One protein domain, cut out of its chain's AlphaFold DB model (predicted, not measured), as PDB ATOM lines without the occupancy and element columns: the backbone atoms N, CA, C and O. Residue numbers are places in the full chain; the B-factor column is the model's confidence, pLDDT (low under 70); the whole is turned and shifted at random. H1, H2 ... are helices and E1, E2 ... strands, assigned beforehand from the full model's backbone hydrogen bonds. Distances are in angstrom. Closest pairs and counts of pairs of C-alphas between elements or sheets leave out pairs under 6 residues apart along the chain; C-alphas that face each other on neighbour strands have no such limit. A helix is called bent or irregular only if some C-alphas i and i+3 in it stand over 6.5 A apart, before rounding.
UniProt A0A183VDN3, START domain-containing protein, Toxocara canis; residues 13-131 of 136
ATOM      1  N   GLU A  13     170.897 271.214 276.269       96.25
ATOM      2  CA  GLU A  13     169.649 270.472 276.286       96.25
ATOM      3  C   GLU A  13     169.346 269.883 274.909       96.25
ATOM      4  O   GLU A  13     169.752 270.423 273.885       96.25
ATOM      5  N   SER A  14     168.652 268.755 274.888       95.94
ATOM      6  CA  SER A  14     168.208 268.070 273.679       95.94
ATOM      7  C   SER A  14     166.692 268.111 273.552       95.94
ATOM      8  O   SER A  14     165.965 268.106 274.551       95.94
ATOM      9  N   LEU A  15     166.223 268.098 272.311       97.19
ATOM     10  CA  LEU A  15     164.844 267.825 271.946       97.19
ATOM     11  C   LEU A  15     164.892 266.832 270.790       97.19
ATOM     12  O   LEU A  15     165.556 267.097 269.796       97.19
ATOM     13  N   PHE A  16     164.259 265.677 270.957       97.69
ATOM     14  CA  PHE A  16     164.308 264.601 269.979       97.69
ATOM     15  C   PHE A  16     163.043 263.760 270.059       97.69
ATOM     16  O   PHE A  16     162.431 263.642 271.125       97.69
ATOM     17  N   TRP A  17     162.672 263.144 268.943       97.50
ATOM     18  CA  TRP A  17     161.733 262.031 268.959       97.50
ATOM     19  C   TRP A  17     162.498 260.729 269.190       97.50
ATOM     20  O   TRP A  17     163.670 260.607 268.835       97.50
ATOM     21  N   SER A  18     161.828 259.752 269.794       97.88
ATOM     22  CA  SER A  18     162.354 258.406 269.998       97.88
ATOM     23  C   SER A  18     161.389 257.407 269.387       97.88
ATOM     24  O   SER A  18     160.185 257.480 269.636       97.88
ATOM     25  N   HIS A  19     161.903 256.493 268.573       98.06
ATOM     26  CA  HIS A  19     161.092 255.485 267.907       98.06
ATOM     27  C   HIS A  19     161.751 254.113 268.005       98.06
ATOM     28  O   HIS A  19     162.941 253.962 267.719       98.06
ATOM     29  N   VAL A  20     160.958 253.110 268.376       97.81
ATOM     30  CA  VAL A  20     161.370 251.704 268.429       97.81
ATOM     31  C   VAL A  20     160.708 250.965 267.278       97.81
ATOM     32  O   VAL A  20     159.506 251.099 267.063       97.81
ATOM     33  N   ARG A  21     161.477 250.166 266.540       97.12
ATOM     34  CA  ARG A  21     160.955 249.364 265.435       97.12
ATOM     35  C   ARG A  21     161.660 248.019 265.342       97.12
ATOM     36  O   ARG A  21     162.872 247.937 265.523       97.12
ATOM     37  N   GLN A  22     160.904 246.987 264.987       96.88
ATOM     38  CA  GLN A  22     161.463 245.723 264.521       96.88
ATOM     39  C   GLN A  22     161.739 245.809 263.013       96.88
ATOM     40  O   GLN A  22     160.865 246.193 262.233       96.88
ATOM     41  N   VAL A  23     162.960 245.478 262.598       95.81
ATOM     42  CA  VAL A  23     163.457 245.651 261.222       95.81
ATOM     43  C   VAL A  23     164.086 244.358 260.694       95.81
ATOM     44  O   VAL A  23     165.144 244.362 260.078       95.81
ATOM     45  N   ASN A  24     163.397 243.231 260.896       94.69
ATOM     46  CA  ASN A  24     163.877 241.881 260.559       94.69
ATOM     47  C   ASN A  24     164.343 241.692 259.103       94.69
ATOM     48  O   ASN A  24     165.073 240.748 258.836       94.69
ATOM     49  N   GLY A  25     163.946 242.557 258.162       95.50
ATOM     50  CA  GLY A  25     164.418 242.502 256.772       95.50
ATOM     51  C   GLY A  25     165.915 242.797 256.594       95.50
ATOM     52  O   GLY A  25     166.457 242.511 255.534       95.50
ATOM     53  N   SER A  26     166.581 243.349 257.613       95.19
ATOM     54  CA  SER A  26     168.015 243.680 257.590       95.19
ATOM     55  C   SER A  26     168.822 242.931 258.652       95.19
ATOM     56  O   SER A  26     169.936 243.341 258.960       95.19
ATOM     57  N   LYS A  27     168.246 241.878 259.244       96.56
ATOM     58  CA  LYS A  27     168.923 241.061 260.256       96.56
ATOM     59  C   LYS A  27     169.976 240.161 259.615       96.56
ATOM     60  O   LYS A  27     169.793 239.705 258.483       96.56
ATOM     61  N   ASP A  28     171.000 239.817 260.376       95.94
ATOM     62  CA  ASP A  28     171.941 238.781 259.973       95.94
ATOM     63  C   ASP A  28     171.234 237.409 259.842       95.94
ATOM     64  O   ASP A  28     170.243 237.127 260.538       95.94
ATOM     65  N   PRO A  29     171.725 236.503 258.974       94.75
ATOM     66  CA  PRO A  29     171.095 235.199 258.759       94.75
ATOM     67  C   PRO A  29     170.931 234.356 260.033       94.75
ATOM     68  O   PRO A  29     169.937 233.641 260.164       94.75
ATOM     69  N   ASP A  30     171.872 234.465 260.974       93.75
ATOM     70  CA  ASP A  30     171.906 233.745 262.253       93.75
ATOM     71  C   ASP A  30     171.048 234.391 263.357       93.75
ATOM     72  O   ASP A  30     170.777 233.764 264.384       93.75
ATOM     73  N   ALA A  31     170.596 235.632 263.161       95.62
ATOM     74  CA  ALA A  31     169.784 236.347 264.136       95.62
ATOM     75  C   ALA A  31     168.324 235.864 264.132       95.62
ATOM     76  O   ALA A  31     167.722 235.613 263.087       95.62
ATOM     77  N   CYS A  32     167.709 235.794 265.309       94.25
ATOM     78  CA  CYS A  32     166.278 235.533 265.476       94.25
ATOM     79  C   CYS A  32     165.425 236.735 265.064       94.25
ATOM     80  O   CYS A  32     164.377 236.578 264.441       94.25
ATOM     81  N   ASP A  33     165.884 237.927 265.428       96.19
ATOM     82  CA  ASP A  33     165.191 239.197 265.276       96.19
ATOM     83  C   ASP A  33     166.208 240.336 265.176       96.19
ATOM     84  O   ASP A  33     167.390 240.164 265.479       96.19
ATOM     85  N   LEU A  34     165.722 241.496 264.738       97.56
ATOM     86  CA  LEU A  34     166.468 242.746 264.743       97.56
ATOM     87  C   LEU A  34     165.554 243.875 265.218       97.56
ATOM     88  O   LEU A  34     164.558 244.206 264.568       97.56
ATOM     89  N   PHE A  35     165.915 244.490 266.338       97.69
ATOM     90  CA  PHE A  35     165.253 245.671 266.880       97.69
ATOM     91  C   PHE A  35     166.156 246.888 266.771       97.69
ATOM     92  O   PHE A  35     167.356 246.820 267.021       97.69
ATOM     93  N   MET A  36     165.560 248.030 266.449       97.81
ATOM     94  CA  MET A  36     166.240 249.312 266.405       97.81
ATOM     95  C   MET A  36     165.472 250.336 267.230       97.81
ATOM     96  O   MET A  36     164.264 250.507 267.069       97.81
ATOM     97  N   VAL A  37     166.198 251.058 268.076       98.31
ATOM     98  CA  VAL A  37     165.746 252.308 268.681       98.31
ATOM     99  C   VAL A  37     166.501 253.441 268.008       98.31
ATOM    100  O   VAL A  37     167.731 253.432 268.003       98.31
ATOM    101  N   CYS A  38     165.774 254.402 267.449       98.06
ATOM    102  CA  CYS A  38     166.342 255.605 266.856       98.06
ATOM    103  C   CYS A  38     165.870 256.831 267.631       98.06
ATOM    104  O   CYS A  38     164.671 256.996 267.863       98.06
ATOM    105  N   ASN A  39     166.820 257.684 267.999       98.19
ATOM    106  CA  ASN A  39     166.562 259.005 268.542       98.19
ATOM    107  C   ASN A  39     167.174 260.027 267.594       98.19
ATOM    108  O   ASN A  39     168.374 259.959 267.314       98.19
ATOM    109  N   HIS A  40     166.369 260.975 267.135       98.19
ATOM    110  CA  HIS A  40     166.838 262.033 266.251       98.19
ATOM    111  C   HIS A  40     166.286 263.379 266.697       98.19
ATOM    112  O   HIS A  40     165.120 263.467 267.100       98.19
ATOM    113  N   ASP A  41     167.135 264.405 266.676       97.50
ATOM    114  CA  ASP A  41     166.719 265.743 267.058       97.50
ATOM    115  C   ASP A  41     165.603 266.275 266.160       97.50
ATOM    116  O   ASP A  41     165.396 265.846 265.022       97.50
ATOM    117  N   CYS A  42     164.813 267.176 266.728       96.31
ATOM    118  CA  CYS A  42     163.746 267.843 266.012       96.31
ATOM    119  C   CYS A  42     163.553 269.266 266.520       96.31
ATOM    120  O   CYS A  42     163.951 269.624 267.634       96.31
ATOM    121  N   GLU A  43     162.889 270.068 265.698       93.56
ATOM    122  CA  GLU A  43     162.523 271.435 266.027       93.56
ATOM    123  C   GLU A  43     161.021 271.523 266.288       93.56
ATOM    124  O   GLU A  43     160.191 271.010 265.533       93.56
ATOM    125  N   ARG A  44     160.667 272.172 267.396       95.19
ATOM    126  CA  ARG A  44     159.285 272.412 267.812       95.19
ATOM    127  C   ARG A  44     159.187 273.833 268.361       95.19
ATOM    128  O   ARG A  44     159.729 274.081 269.439       95.19
ATOM    129  N   PRO A  45     158.525 274.767 267.653       93.50
ATOM    130  CA  PRO A  45     158.372 276.147 268.121       93.50
ATOM    131  C   PRO A  45     157.653 276.253 269.474       93.50
ATOM    132  O   PRO A  45     157.941 277.144 270.267       93.50
ATOM    133  N   ASP A  46     156.755 275.311 269.760       96.31
ATOM    134  CA  ASP A  46     156.009 275.182 271.014       96.31
ATOM    135  C   ASP A  46     156.837 274.614 272.178       96.31
ATOM    136  O   ASP A  46     156.386 274.635 273.322       96.31
ATOM    137  N   VAL A  47     158.059 274.136 271.920       94.88
ATOM    138  CA  VAL A  47     158.977 273.621 272.944       94.88
ATOM    139  C   VAL A  47     160.272 274.442 272.921       94.88
ATOM    140  O   VAL A  47     161.301 273.986 272.404       94.88
ATOM    141  N   PRO A  48     160.259 275.673 273.467       93.75
ATOM    142  CA  PRO A  48     161.430 276.543 273.472       93.75
ATOM    143  C   PRO A  48     162.545 275.999 274.377       93.75
ATOM    144  O   PRO A  48     162.427 274.948 275.015       93.75
ATOM    145  N   LEU A  49     163.673 276.712 274.409       94.31
ATOM    146  CA  LEU A  49     164.748 276.397 275.343       94.31
ATOM    147  C   LEU A  49     164.269 276.569 276.786       94.31
ATOM    148  O   LEU A  49     163.570 277.534 277.096       94.31
ATOM    149  N   LYS A  50     164.699 275.688 277.697       92.44
ATOM    150  CA  LYS A  50     164.327 275.813 279.118       92.44
ATOM    151  C   LYS A  50     164.880 277.094 279.755       92.44
ATOM    152  O   LYS A  50     164.336 277.601 280.734       92.44
ATOM    153  N   SER A  51     165.997 277.602 279.246       92.81
ATOM    154  CA  SER A  51     166.597 278.863 279.685       92.81
ATOM    155  C   SER A  51     167.298 279.534 278.510       92.81
ATOM    156  O   SER A  51     167.904 278.851 277.690       92.81
ATOM    157  N   VAL A  52     167.251 280.868 278.451       89.50
ATOM    158  CA  VAL A  52     167.768 281.666 277.320       89.50
ATOM    159  C   VAL A  52     169.259 281.411 277.043       89.50
ATOM    160  O   VAL A  52     169.687 281.448 275.898       89.50
ATOM    161  N   GLY A  53     170.052 281.100 278.074       90.69
ATOM    162  CA  GLY A  53     171.479 280.780 277.937       90.69
ATOM    163  C   GLY A  53     171.797 279.320 277.583       90.69
ATOM    164  O   GLY A  53     172.974 278.950 277.563       90.69
ATOM    165  N   ASN A  54     170.788 278.471 277.371       95.06
ATOM    166  CA  ASN A  54     171.000 277.076 276.992       95.06
ATOM    167  C   ASN A  54     171.252 276.948 275.488       95.06
ATOM    168  O   ASN A  54     170.858 277.791 274.691       95.06
ATOM    169  N   VAL A  55     171.893 275.849 275.100       96.19
ATOM    170  CA  VAL A  55     172.170 275.519 273.700       96.19
ATOM    171  C   VAL A  55     171.536 274.173 273.369       96.19
ATOM    172  O   VAL A  55     171.727 273.200 274.112       96.19
ATOM    173  N   ARG A  56     170.795 274.115 272.253       96.25
ATOM    174  CA  ARG A  56     170.204 272.872 271.745       96.25
ATOM    175  C   ARG A  56     171.289 272.006 271.110       96.25
ATOM    176  O   ARG A  56     172.051 272.492 270.280       96.25
ATOM    177  N   VAL A  57     171.368 270.738 271.497       96.19
ATOM    178  CA  VAL A  57     172.244 269.765 270.829       96.19
ATOM    179  C   VAL A  57     171.510 269.113 269.662       96.19
ATOM    180  O   VAL A  57     170.335 268.778 269.795       96.19
ATOM    181  N   GLY A  58     172.222 268.906 268.554       96.94
ATOM    182  CA  GLY A  58     171.772 268.028 267.474       96.94
ATOM    183  C   GLY A  58     172.215 266.600 267.772       96.94
ATOM    184  O   GLY A  58     173.323 266.395 268.283       96.94
ATOM    185  N   LEU A  59     171.372 265.608 267.504       96.56
ATOM    186  CA  LEU A  59     171.695 264.215 267.782       96.56
ATOM    187  C   LEU A  59     171.036 263.259 266.790       96.56
ATOM    188  O   LEU A  59     169.851 263.339 266.498       96.56
ATOM    189  N   THR A  60     171.809 262.267 266.369       97.94
ATOM    190  CA  THR A  60     171.322 261.069 265.690       97.94
ATOM    191  C   THR A  60     171.917 259.878 266.410       97.94
ATOM    192  O   THR A  60     173.128 259.644 266.366       97.94
ATOM    193  N   ILE A  61     171.078 259.145 267.129       97.69
ATOM    194  CA  ILE A  61     171.490 258.016 267.956       97.69
ATOM    195  C   ILE A  61     170.687 256.798 267.532       97.69
ATOM    196  O   ILE A  61     169.464 256.855 267.447       97.69
ATOM    197  N   ALA A  62     171.376 255.684 267.328       97.75
ATOM    198  CA  ALA A  62     170.759 254.400 267.066       97.75
ATOM    199  C   ALA A  62     171.320 253.340 268.012       97.75
ATOM    200  O   ALA A  62     172.534 253.230 268.197       97.75
ATOM    201  N   MET A  63     170.429 252.537 268.587       98.12
ATOM    202  CA  MET A  63     170.776 251.269 269.216       98.12
ATOM    203  C   MET A  63     170.094 250.161 268.432       98.12
ATOM    204  O   MET A  63     168.869 250.118 268.355       98.12
ATOM    205  N   VAL A  64     170.901 249.293 267.844       97.88
ATOM    206  CA  VAL A  64     170.468 248.162 267.036       97.88
ATOM    207  C   VAL A  64     170.843 246.892 267.784       97.88
ATOM    208  O   VAL A  64     171.988 246.740 268.210       97.88
ATOM    209  N   CYS A  65     169.871 246.013 267.982       98.00
ATOM    210  CA  CYS A  65     169.998 244.817 268.794       98.00
ATOM    211  C   CYS A  65     169.501 243.605 268.016       98.00
ATOM    212  O   CYS A  65     168.370 243.604 267.535       98.00
ATOM    213  N   GLU A  66     170.321 242.564 267.969       97.56
ATOM    214  CA  GLU A  66     169.938 241.257 267.444       97.56
ATOM    215  C   GLU A  66     169.986 240.220 268.540       97.56
ATOM    216  O   GLU A  66     170.950 240.176 269.311       97.56
ATOM    217  N   THR A  67     168.986 239.351 268.571       96.88
ATOM    218  CA  THR A  67     169.015 238.170 269.426       96.88
ATOM    219  C   THR A  67     169.563 236.983 268.649       96.88
ATOM    220  O   THR A  67     169.041 236.638 267.592       96.88
ATOM    221  N   VAL A  68     170.603 236.335 269.169       96.75
ATOM    222  CA  VAL A  68     171.268 235.200 268.519       96.75
ATOM    223  C   VAL A  68     171.277 234.004 269.460       96.75
ATOM    224  O   VAL A  68     171.566 234.135 270.654       96.75
ATOM    225  N   VAL A  69     170.960 232.827 268.925       96.44
ATOM    226  CA  VAL A  69     171.077 231.555 269.647       96.44
ATOM    227  C   VAL A  69     172.539 231.119 269.628       96.44
ATOM    228  O   VAL A  69     173.197 231.158 268.591       96.44
ATOM    229  N   LYS A  70     173.074 230.712 270.780       95.75
ATOM    230  CA  LYS A  70     174.466 230.267 270.894       95.75
ATOM    231  C   LYS A  70     174.727 229.058 269.995       95.75
ATOM    232  O   LYS A  70     173.920 228.129 269.928       95.75
ATOM    233  N   ILE A  71     175.898 229.057 269.359       93.19
ATOM    234  CA  ILE A  71     176.362 227.958 268.506       93.19
ATOM    235  C   ILE A  71     176.318 226.645 269.299       93.19
ATOM    236  O   ILE A  71     176.810 226.576 270.425       93.19
ATOM    237  N   GLY A  72     175.718 225.610 268.706       90.75
ATOM    238  CA  GLY A  72     175.570 224.284 269.314       90.75
ATOM    239  C   GLY A  72     174.297 224.082 270.143       90.75
ATOM    240  O   GLY A  72     174.040 222.959 270.571       90.75
ATOM    241  N   CYS A  73     173.468 225.112 270.354       92.62
ATOM    242  CA  CYS A  73     172.159 224.920 270.976       92.62
ATOM    243  C   CYS A  73     171.177 224.284 269.978       92.62
ATOM    244  O   CYS A  73     170.874 224.863 268.937       92.62
ATOM    245  N   THR A  74     170.665 223.099 270.309       92.81
ATOM    246  CA  THR A  74     169.702 222.339 269.489       92.81
ATOM    247  C   THR A  74     168.272 222.405 270.025       92.81
ATOM    248  O   THR A  74     167.370 221.776 269.471       92.81
ATOM    249  N   LYS A  75     168.047 223.152 271.114       94.19
ATOM    250  CA  LYS A  75     166.728 223.276 271.738       94.19
ATOM    251  C   LYS A  75     165.755 223.957 270.768       94.19
ATOM    252  O   LYS A  75     166.126 224.939 270.120       94.19
ATOM    253  N   PRO A  76     164.496 223.500 270.688       91.50
ATOM    254  CA  PRO A  76     163.485 224.210 269.921       91.50
ATOM    255  C   PRO A  76     163.216 225.588 270.546       91.50
ATOM    256  O   PRO A  76     163.372 225.768 271.754       91.50
ATOM    257  N   ARG A  77     162.759 226.558 269.738       87.88
ATOM    258  CA  ARG A  77     162.598 227.967 270.156       87.88
ATOM    259  C   ARG A  77     161.823 228.138 271.470       87.88
ATOM    260  O   ARG A  77     162.228 228.928 272.312       87.88
ATOM    261  N   HIS A  78     160.752 227.368 271.662       89.38
ATOM    262  CA  HIS A  78     159.893 227.429 272.852       89.38
ATOM    263  C   HIS A  78     160.549 226.885 274.139       89.38
ATOM    264  O   HIS A  78     159.991 227.047 275.216       89.38
ATOM    265  N   GLN A  79     161.714 226.237 274.038       93.06
ATOM    266  CA  GLN A  79     162.496 225.712 275.168       93.06
ATOM    267  C   GLN A  79     163.785 226.508 275.412       93.06
ATOM    268  O   GLN A  79     164.579 226.143 276.282       93.06
ATOM    269  N   LEU A  80     164.035 227.571 274.638       94.75
ATOM    270  CA  LEU A  80     165.218 228.404 274.813       94.75
ATOM    271  C   LEU A  80     165.152 229.167 276.134       94.75
ATOM    272  O   LEU A  80     164.143 229.775 276.494       94.75
ATOM    273  N   THR A  81     166.275 229.172 276.839       94.00
ATOM    274  CA  THR A  81     166.469 229.943 278.065       94.00
ATOM    275  C   THR A  81     167.391 231.133 277.808       94.00
ATOM    276  O   THR A  81     168.040 231.241 276.767       94.00
ATOM    277  N   ARG A  82     167.501 232.041 278.785       93.69
ATOM    278  CA  ARG A  82     168.412 233.197 278.700       93.69
ATOM    279  C   ARG A  82     169.886 232.798 278.574       93.69
ATOM    280  O   ARG A  82     170.669 233.592 278.065       93.69
ATOM    281  N   ASP A  83     170.247 231.590 279.005       93.81
ATOM    282  CA  ASP A  83     171.611 231.071 278.896       93.81
ATOM    283  C   ASP A  83     171.908 230.486 277.510       93.81
ATOM    284  O   ASP A  83     173.077 230.303 277.174       93.81
ATOM    285  N   ASP A  84     170.888 230.249 276.683       96.00
ATOM    286  CA  ASP A  84     171.028 229.709 275.327       96.00
ATOM    287  C   ASP A  84     171.196 230.805 274.263       96.00
ATOM    288  O   ASP A  84     171.486 230.504 273.107       96.00
ATOM    289  N   VAL A  85     171.033 232.079 274.635       96.00
ATOM    290  CA  VAL A  85     171.056 233.219 273.709       96.00
ATOM    291  C   VAL A  85     172.053 234.293 274.144       96.00
ATOM    292  O   VAL A  85     172.498 234.344 275.291       96.00
ATOM    293  N   TYR A  86     172.407 235.173 273.217       96.19
ATOM    294  CA  TYR A  86     173.080 236.437 273.496       96.19
ATOM    295  C   TYR A  86     172.508 237.538 272.602       96.19
ATOM    296  O   TYR A  86     171.826 237.264 271.616       96.19
ATOM    297  N   CYS A  87     172.768 238.793 272.965       97.19
ATOM    298  CA  CYS A  87     172.361 239.941 272.166       97.19
ATOM    299  C   CYS A  87     173.593 240.612 271.557       97.19
ATOM    300  O   CYS A  87     174.499 241.013 272.296       97.19
ATOM    301  N   ARG A  88     173.631 240.744 270.227       97.06
ATOM    302  CA  ARG A  88     174.590 241.628 269.551       97.06
ATOM    303  C   ARG A  88     174.024 243.036 269.578       97.06
ATOM    304  O   ARG A  88     172.884 243.244 269.181       97.06
ATOM    305  N   VAL A  89     174.818 243.988 270.055       97.19
ATOM    306  CA  VAL A  89     174.402 245.388 270.176       97.19
ATOM    307  C   VAL A  89     175.351 246.261 269.376       97.19
ATOM    308  O   VAL A  89     176.553 246.280 269.639       97.19
ATOM    309  N   ILE A  90     174.795 247.033 268.449       96.81
ATOM    310  CA  ILE A  90     175.476 248.132 267.773       96.81
ATOM    311  C   ILE A  90     174.884 249.428 268.315       96.81
ATOM    312  O   ILE A  90     173.678 249.657 268.248       96.81
ATOM    313  N   TYR A  91     175.735 250.284 268.871       97.12
ATOM    314  CA  TYR A  91     175.343 251.600 269.359       97.12
ATOM    315  C   TYR A  91     176.120 252.673 268.609       97.12
ATOM    316  O   TYR A  91     177.350 252.713 268.673       97.12
ATOM    317  N   VAL A  92     175.393 253.546 267.921       96.19
ATOM    318  CA  VAL A  92     175.942 254.680 267.177       96.19
ATOM    319  C   VAL A  92     175.354 255.954 267.755       96.19
ATOM    320  O   VAL A  92     174.148 256.045 267.972       96.19
ATOM    321  N   ALA A  93     176.205 256.944 268.005       95.75
ATOM    322  CA  ALA A  93     175.789 258.245 268.500       95.75
ATOM    323  C   ALA A  93     176.571 259.345 267.784       95.75
ATOM    324  O   ALA A  93     177.756 259.558 268.045       95.75
ATOM    325  N   GLN A  94     175.889 260.055 266.894       95.50
ATOM    326  CA  GLN A  94     176.371 261.291 266.298       95.50
ATOM    327  C   GLN A  94     175.751 262.452 267.067       95.50
ATOM    328  O   GLN A  94     174.534 262.592 267.110       95.50
ATOM    329  N   VAL A  95     176.586 263.274 267.703       93.69
ATOM    330  CA  VAL A  95     176.126 264.387 268.539       93.69
ATOM    331  C   VAL A  95     176.834 265.662 268.112       93.69
ATOM    332  O   VAL A  95     178.062 265.757 268.185       93.69
ATOM    333  N   HIS A  96     176.048 266.650 267.698       93.44
ATOM    334  CA  HIS A  96     176.508 268.002 267.444       93.44
ATOM    335  C   HIS A  96     176.267 268.863 268.698       93.44
ATOM    336  O   HIS A  96     175.128 268.979 269.154       93.44
ATOM    337  N   PRO A  97     177.299 269.507 269.275       92.69
ATOM    338  CA  PRO A  97     177.166 270.236 270.540       92.69
ATOM    339  C   PRO A  97     176.323 271.520 270.446       92.69
ATOM    340  O   PRO A  97     176.100 272.166 271.474       92.69
ATOM    341  N   GLY A  98     175.914 271.913 269.232       93.00
ATOM    342  CA  GLY A  98     175.071 273.083 268.951       93.00
ATOM    343  C   GLY A  98     175.777 274.434 269.080       93.00
ATOM    344  O   GLY A  98     175.204 275.469 268.775       93.00
ATOM    345  N   GLY A  99     177.027 274.438 269.538       91.94
ATOM    346  CA  GLY A  99     177.822 275.636 269.761       91.94
ATOM    347  C   GLY A  99     179.172 275.284 270.371       91.94
ATOM    348  O   GLY A  99     179.527 274.109 270.497       91.94
ATOM    349  N   TRP A 100     179.927 276.302 270.777       93.56
ATOM    350  CA  TRP A 100     181.306 276.123 271.223       93.56
ATOM    351  C   TRP A 100     181.434 275.226 272.468       93.56
ATOM    352  O   TRP A 100     180.791 275.451 273.499       93.56
ATOM    353  N   VAL A 101     182.306 274.218 272.382       93.00
ATOM    354  CA  VAL A 101     182.793 273.397 273.501       93.00
ATOM    355  C   VAL A 101     184.269 273.094 273.250       93.00
ATOM    356  O   VAL A 101     184.624 272.797 272.108       93.00
ATOM    357  N   PRO A 102     185.134 273.078 274.279       92.12
ATOM    358  CA  PRO A 102     186.505 272.620 274.105       92.12
ATOM    359  C   PRO A 102     186.558 271.170 273.597       92.12
ATOM    360  O   PRO A 102     186.064 270.250 274.253       92.12
ATOM    361  N   SER A 103     187.212 270.944 272.454       90.81
ATOM    362  CA  SER A 103     187.339 269.610 271.846       90.81
ATOM    363  C   SER A 103     188.011 268.594 272.776       90.81
ATOM    364  O   SER A 103     187.649 267.419 272.780       90.81
ATOM    365  N   SER A 104     188.965 269.036 273.600       91.38
ATOM    366  CA  SER A 104     189.615 268.201 274.618       91.38
ATOM    367  C   SER A 104     188.621 267.711 275.677       91.38
ATOM    368  O   SER A 104     188.592 266.518 275.980       91.38
ATOM    369  N   ALA A 105     187.756 268.597 276.177       89.56
ATOM    370  CA  ALA A 105     186.713 268.251 277.137       89.56
ATOM    371  C   ALA A 105     185.701 267.262 276.535       89.56
ATOM    372  O   ALA A 105     185.391 266.252 277.168       89.56
ATOM    373  N   LEU A 106     185.249 267.492 275.292       88.88
ATOM    374  CA  LEU A 106     184.349 266.565 274.591       88.88
ATOM    375  C   LEU A 106     184.953 265.167 274.460       88.88
ATOM    376  O   LEU A 106     184.299 264.184 274.800       88.88
ATOM    377  N   ARG A 107     186.217 265.061 274.030       91.12
ATOM    378  CA  ARG A 107     186.899 263.765 273.875       91.12
ATOM    379  C   ARG A 107     186.971 262.992 275.190       91.12
ATOM    380  O   ARG A 107     186.699 261.793 275.203       91.12
ATOM    381  N   VAL A 108     187.307 263.666 276.292       91.75
ATOM    382  CA  VAL A 108     187.360 263.040 277.623       91.75
ATOM    383  C   VAL A 108     185.979 262.539 278.043       91.75
ATOM    384  O   VAL A 108     185.851 261.412 278.521       91.75
ATOM    385  N   ILE A 109     184.940 263.349 277.829       90.19
ATOM    386  CA  ILE A 109     183.562 262.988 278.166       90.19
ATOM    387  C   ILE A 109     183.108 261.794 277.337       90.19
ATOM    388  O   ILE A 109     182.663 260.811 277.916       90.19
ATOM    389  N   TYR A 110     183.267 261.827 276.015       90.50
ATOM    390  CA  TYR A 110     182.849 260.729 275.144       90.50
ATOM    391  C   TYR A 110     183.564 259.421 275.486       90.50
ATOM    392  O   TYR A 110     182.913 258.386 275.639       90.50
ATOM    393  N   LYS A 111     184.885 259.471 275.707       93.50
ATOM    394  CA  LYS A 111     185.678 258.295 276.095       93.50
ATOM    395  C   LYS A 111     185.226 257.695 277.431       93.50
ATOM    396  O   LYS A 111     185.371 256.493 277.637       93.50
ATOM    397  N   ARG A 112     184.681 258.511 278.337       93.88
ATOM    398  CA  ARG A 112     184.233 258.077 279.666       93.88
ATOM    399  C   ARG A 112     182.763 257.663 279.701       93.88
ATOM    400  O   ARG A 112     182.441 256.605 280.237       93.88
ATOM    401  N   GLU A 113     181.869 258.500 279.187       93.19
ATOM    402  CA  GLU A 113     180.425 258.359 279.374       93.19
ATOM    403  C   GLU A 113     179.812 257.308 278.443       93.19
ATOM    404  O   GLU A 113     178.950 256.571 278.910       93.19
ATOM    405  N   TYR A 114     180.273 257.139 277.194       93.81
ATOM    406  CA  TYR A 114     179.699 256.111 276.308       93.81
ATOM    407  C   TYR A 114     179.917 254.681 276.828       93.81
ATOM    408  O   TYR A 114     178.933 253.948 276.973       93.81
ATOM    409  N   PRO A 115     181.144 254.259 277.211       95.31
ATOM    410  CA  PRO A 115     181.336 252.926 277.782       95.31
ATOM    411  C   PRO A 115     180.610 252.755 279.117       95.31
ATOM    412  O   PRO A 115     180.093 251.676 279.414       95.31
ATOM    413  N   LYS A 116     180.554 253.817 279.933       96.12
ATOM    414  CA  LYS A 116     179.836 253.812 281.211       96.12
ATOM    415  C   LYS A 116     178.334 253.624 281.007       96.12
ATOM    416  O   LYS A 116     177.741 252.813 281.716       96.12
ATOM    417  N   PHE A 117     177.745 254.324 280.039       94.69
ATOM    418  CA  PHE A 117     176.344 254.184 279.660       94.69
ATOM    419  C   PHE A 117     176.049 252.760 279.196       94.69
ATOM    420  O   PHE A 117     175.213 252.105 279.807       94.69
ATOM    421  N   LEU A 118     176.778 252.241 278.202       95.94
ATOM    422  CA  LEU A 118     176.515 250.907 277.653       95.94
ATOM    423  C   LEU A 118     176.649 249.808 278.714       95.94
ATOM    424  O   LEU A 118     175.772 248.953 278.830       95.94
ATOM    425  N   ARG A 119     177.693 249.856 279.553       96.31
ATOM    426  CA  ARG A 119     177.857 248.913 280.675       96.31
ATOM    427  C   ARG A 119     176.752 249.053 281.719       96.31
ATOM    428  O   ARG A 119     176.291 248.049 282.251       96.31
ATOM    429  N   GLY A 120     176.352 250.278 282.054       97.62
ATOM    430  CA  GLY A 120     175.290 250.532 283.025       97.62
ATOM    431  C   GLY A 120     173.930 250.051 282.524       97.62
ATOM    432  O   GLY A 120     173.234 249.324 283.230       97.62
ATOM    433  N   PHE A 121     173.590 250.405 281.287       96.56
ATOM    434  CA  PHE A 121     172.337 250.054 280.634       96.56
ATOM    435  C   PHE A 121     172.192 248.540 280.453       96.56
ATOM    436  O   PHE A 121     171.205 247.964 280.898       96.56
ATOM    437  N   THR A 122     173.200 247.866 279.895       96.19
ATOM    438  CA  THR A 122     173.160 246.402 279.715       96.19
ATOM    439  C   THR A 122     173.030 245.661 281.048       96.19
ATOM    440  O   THR A 122     172.193 244.767 281.175       96.19
ATOM    441  N   LYS A 123     173.768 246.076 282.090       97.19
ATOM    442  CA  LYS A 123     173.607 245.524 283.449       97.19
ATOM    443  C   LYS A 123     172.203 245.752 284.005       97.19
ATOM    444  O   LYS A 123     171.643 244.848 284.626       97.19
ATOM    445  N   TYR A 124     171.643 246.941 283.795       97.62
ATOM    446  CA  TYR A 124     170.278 247.259 284.203       97.62
ATOM    447  C   TYR A 124     169.267 246.332 283.514       97.62
ATOM    448  O   TYR A 124     168.434 245.737 284.198       97.62
ATOM    449  N   VAL A 125     169.369 246.140 282.198       96.00
ATOM    450  CA  VAL A 125     168.472 245.257 281.438       96.00
ATOM    451  C   VAL A 125     168.568 243.814 281.943       96.00
ATOM    452  O   VAL A 125     167.547 243.230 282.304       96.00
ATOM    453  N   ILE A 126     169.781 243.265 282.074       94.62
ATOM    454  CA  ILE A 126     169.996 241.901 282.591       94.62
ATOM    455  C   ILE A 126     169.374 241.744 283.983       94.62
ATOM    456  O   ILE A 126     168.636 240.790 284.227       94.62
ATOM    457  N   LYS A 127     169.620 242.697 284.891       96.50
ATOM    458  CA  LYS A 127     169.086 242.660 286.260       96.50
ATOM    459  C   LYS A 127     167.555 242.625 286.281       96.50
ATOM    460  O   LYS A 127     166.983 241.855 287.048       96.50
ATOM    461  N   ASN A 128     166.902 243.448 285.462       95.81
ATOM    462  CA  ASN A 128     165.443 243.595 285.476       95.81
ATOM    463  C   ASN A 128     164.707 242.501 284.689       95.81
ATOM    464  O   ASN A 128     163.548 242.212 284.986       95.81
ATOM    465  N   LEU A 129     165.365 241.882 283.706       94.00
ATOM    466  CA  LEU A 129     164.759 240.841 282.877       94.00
ATOM    467  C   LEU A 129     165.097 239.421 283.332       94.00
ATOM    468  O   LEU A 129     164.421 238.497 282.898       94.00
ATOM    469  N   LYS A 130     166.065 239.221 284.241       90.69
ATOM    470  CA  LYS A 130     166.537 237.888 284.666       90.69
ATOM    471  C   LYS A 130     165.417 236.895 285.008       90.69
ATOM    472  O   LYS A 130     165.533 235.727 284.664       90.69
ATOM    473  N   LYS A 131     164.359 237.353 285.687       91.06
ATOM    474  CA  LYS A 131     163.235 236.510 286.136       91.06
ATOM    475  C   LYS A 131     162.049 236.470 285.169       91.06
ATOM    476  O   LYS A 131     161.096 235.751 285.428       91.06
TER     477      LYS A 131
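AT A GLANCE: This is residues 13 to 131 of the 136 residues of the protein "START domain-containing protein" of Toxocara canis (UniProt A0A183VDN3). A long, twisted sheet of four antiparallel strands forms one wall, and a single long helix, H1, only grazes it. Long loops extend the sheet at its two ends: residues 42 to 54 between E2 and E3 at one, residues 70 to 84 between E3 and E4 at the other. The printed part has 119 residues with four named strands and one named helix, E1 E2 E3 E4 H1 along the chain, and the sheet's order is E1 - E2 - E3 - E4; the class is mixed, helices and strands. The whole is loose, with a radius of gyration of the C-alphas of 18.6 A, and elongated, spanning 59 by 31 by 27 A.

HOW THE PARTS SIT: E3, residues 55 to 69, and E2, residues 31 to 41, are the inner strands, antiparallel at 176 degrees; N 37 and O 63 are 2.8 A apart, within hydrogen-bond range. On the other side of E2 from E3 is E1, residues 16 to 22, an edge strand antiparallel to E2 at 167 degrees, with N 19 and O 38 at 2.9 A. E4, residues 85 to 96, is the other edge strand, antiparallel to E3 at 165 degrees, with N 62 and O 92 at 2.9 A. E1 to E4 form a meander, each strand the antiparallel neighbour of the one before, and each successive pair is a hairpin. E1 and E4 are apart. Residues 13 to 14 pair with residues 56 to 57 of E3, parallel. H1, residues 103 to 129, is on the sheet but only grazes it, with its residues 114 to 122; H1 and E4 are near each other, with 7 pairs of C-alphas within 10 A. Residues 107 to 113 of H1 stand free. In H1, 22 of 23 O i to N i+4 pairs are within hydrogen-bond range.

IN THESE COORDINATES: E3, the longest strand by residues, measures 44.2 A from C-alpha 55 at (172.170, 275.519, 273.700) to C-alpha 69. E4 measures 35.8 A, E2 29.7 A, and E1 19.9 A from C-alpha 16 at (164.308, 264.601, 269.979). H1 measures 38.2 A and ends with C-alpha 129 at (164.759, 240.841, 282.877). H1 is neither bent nor irregular, but only just: C-alphas 111 and 114 are 6.4 A apart.

THE WHOLE: The two C-alphas farthest apart, those of Val 52 and Thr 74, are 59.9 A apart. The links E2 to E3 and E3 to E4 are long, with 13 and 15 residues; E1 to E2 and E4 to H1 are short. The printed part has no cut. Its mean pLDDT is 95.0, and no printed residue is under 70.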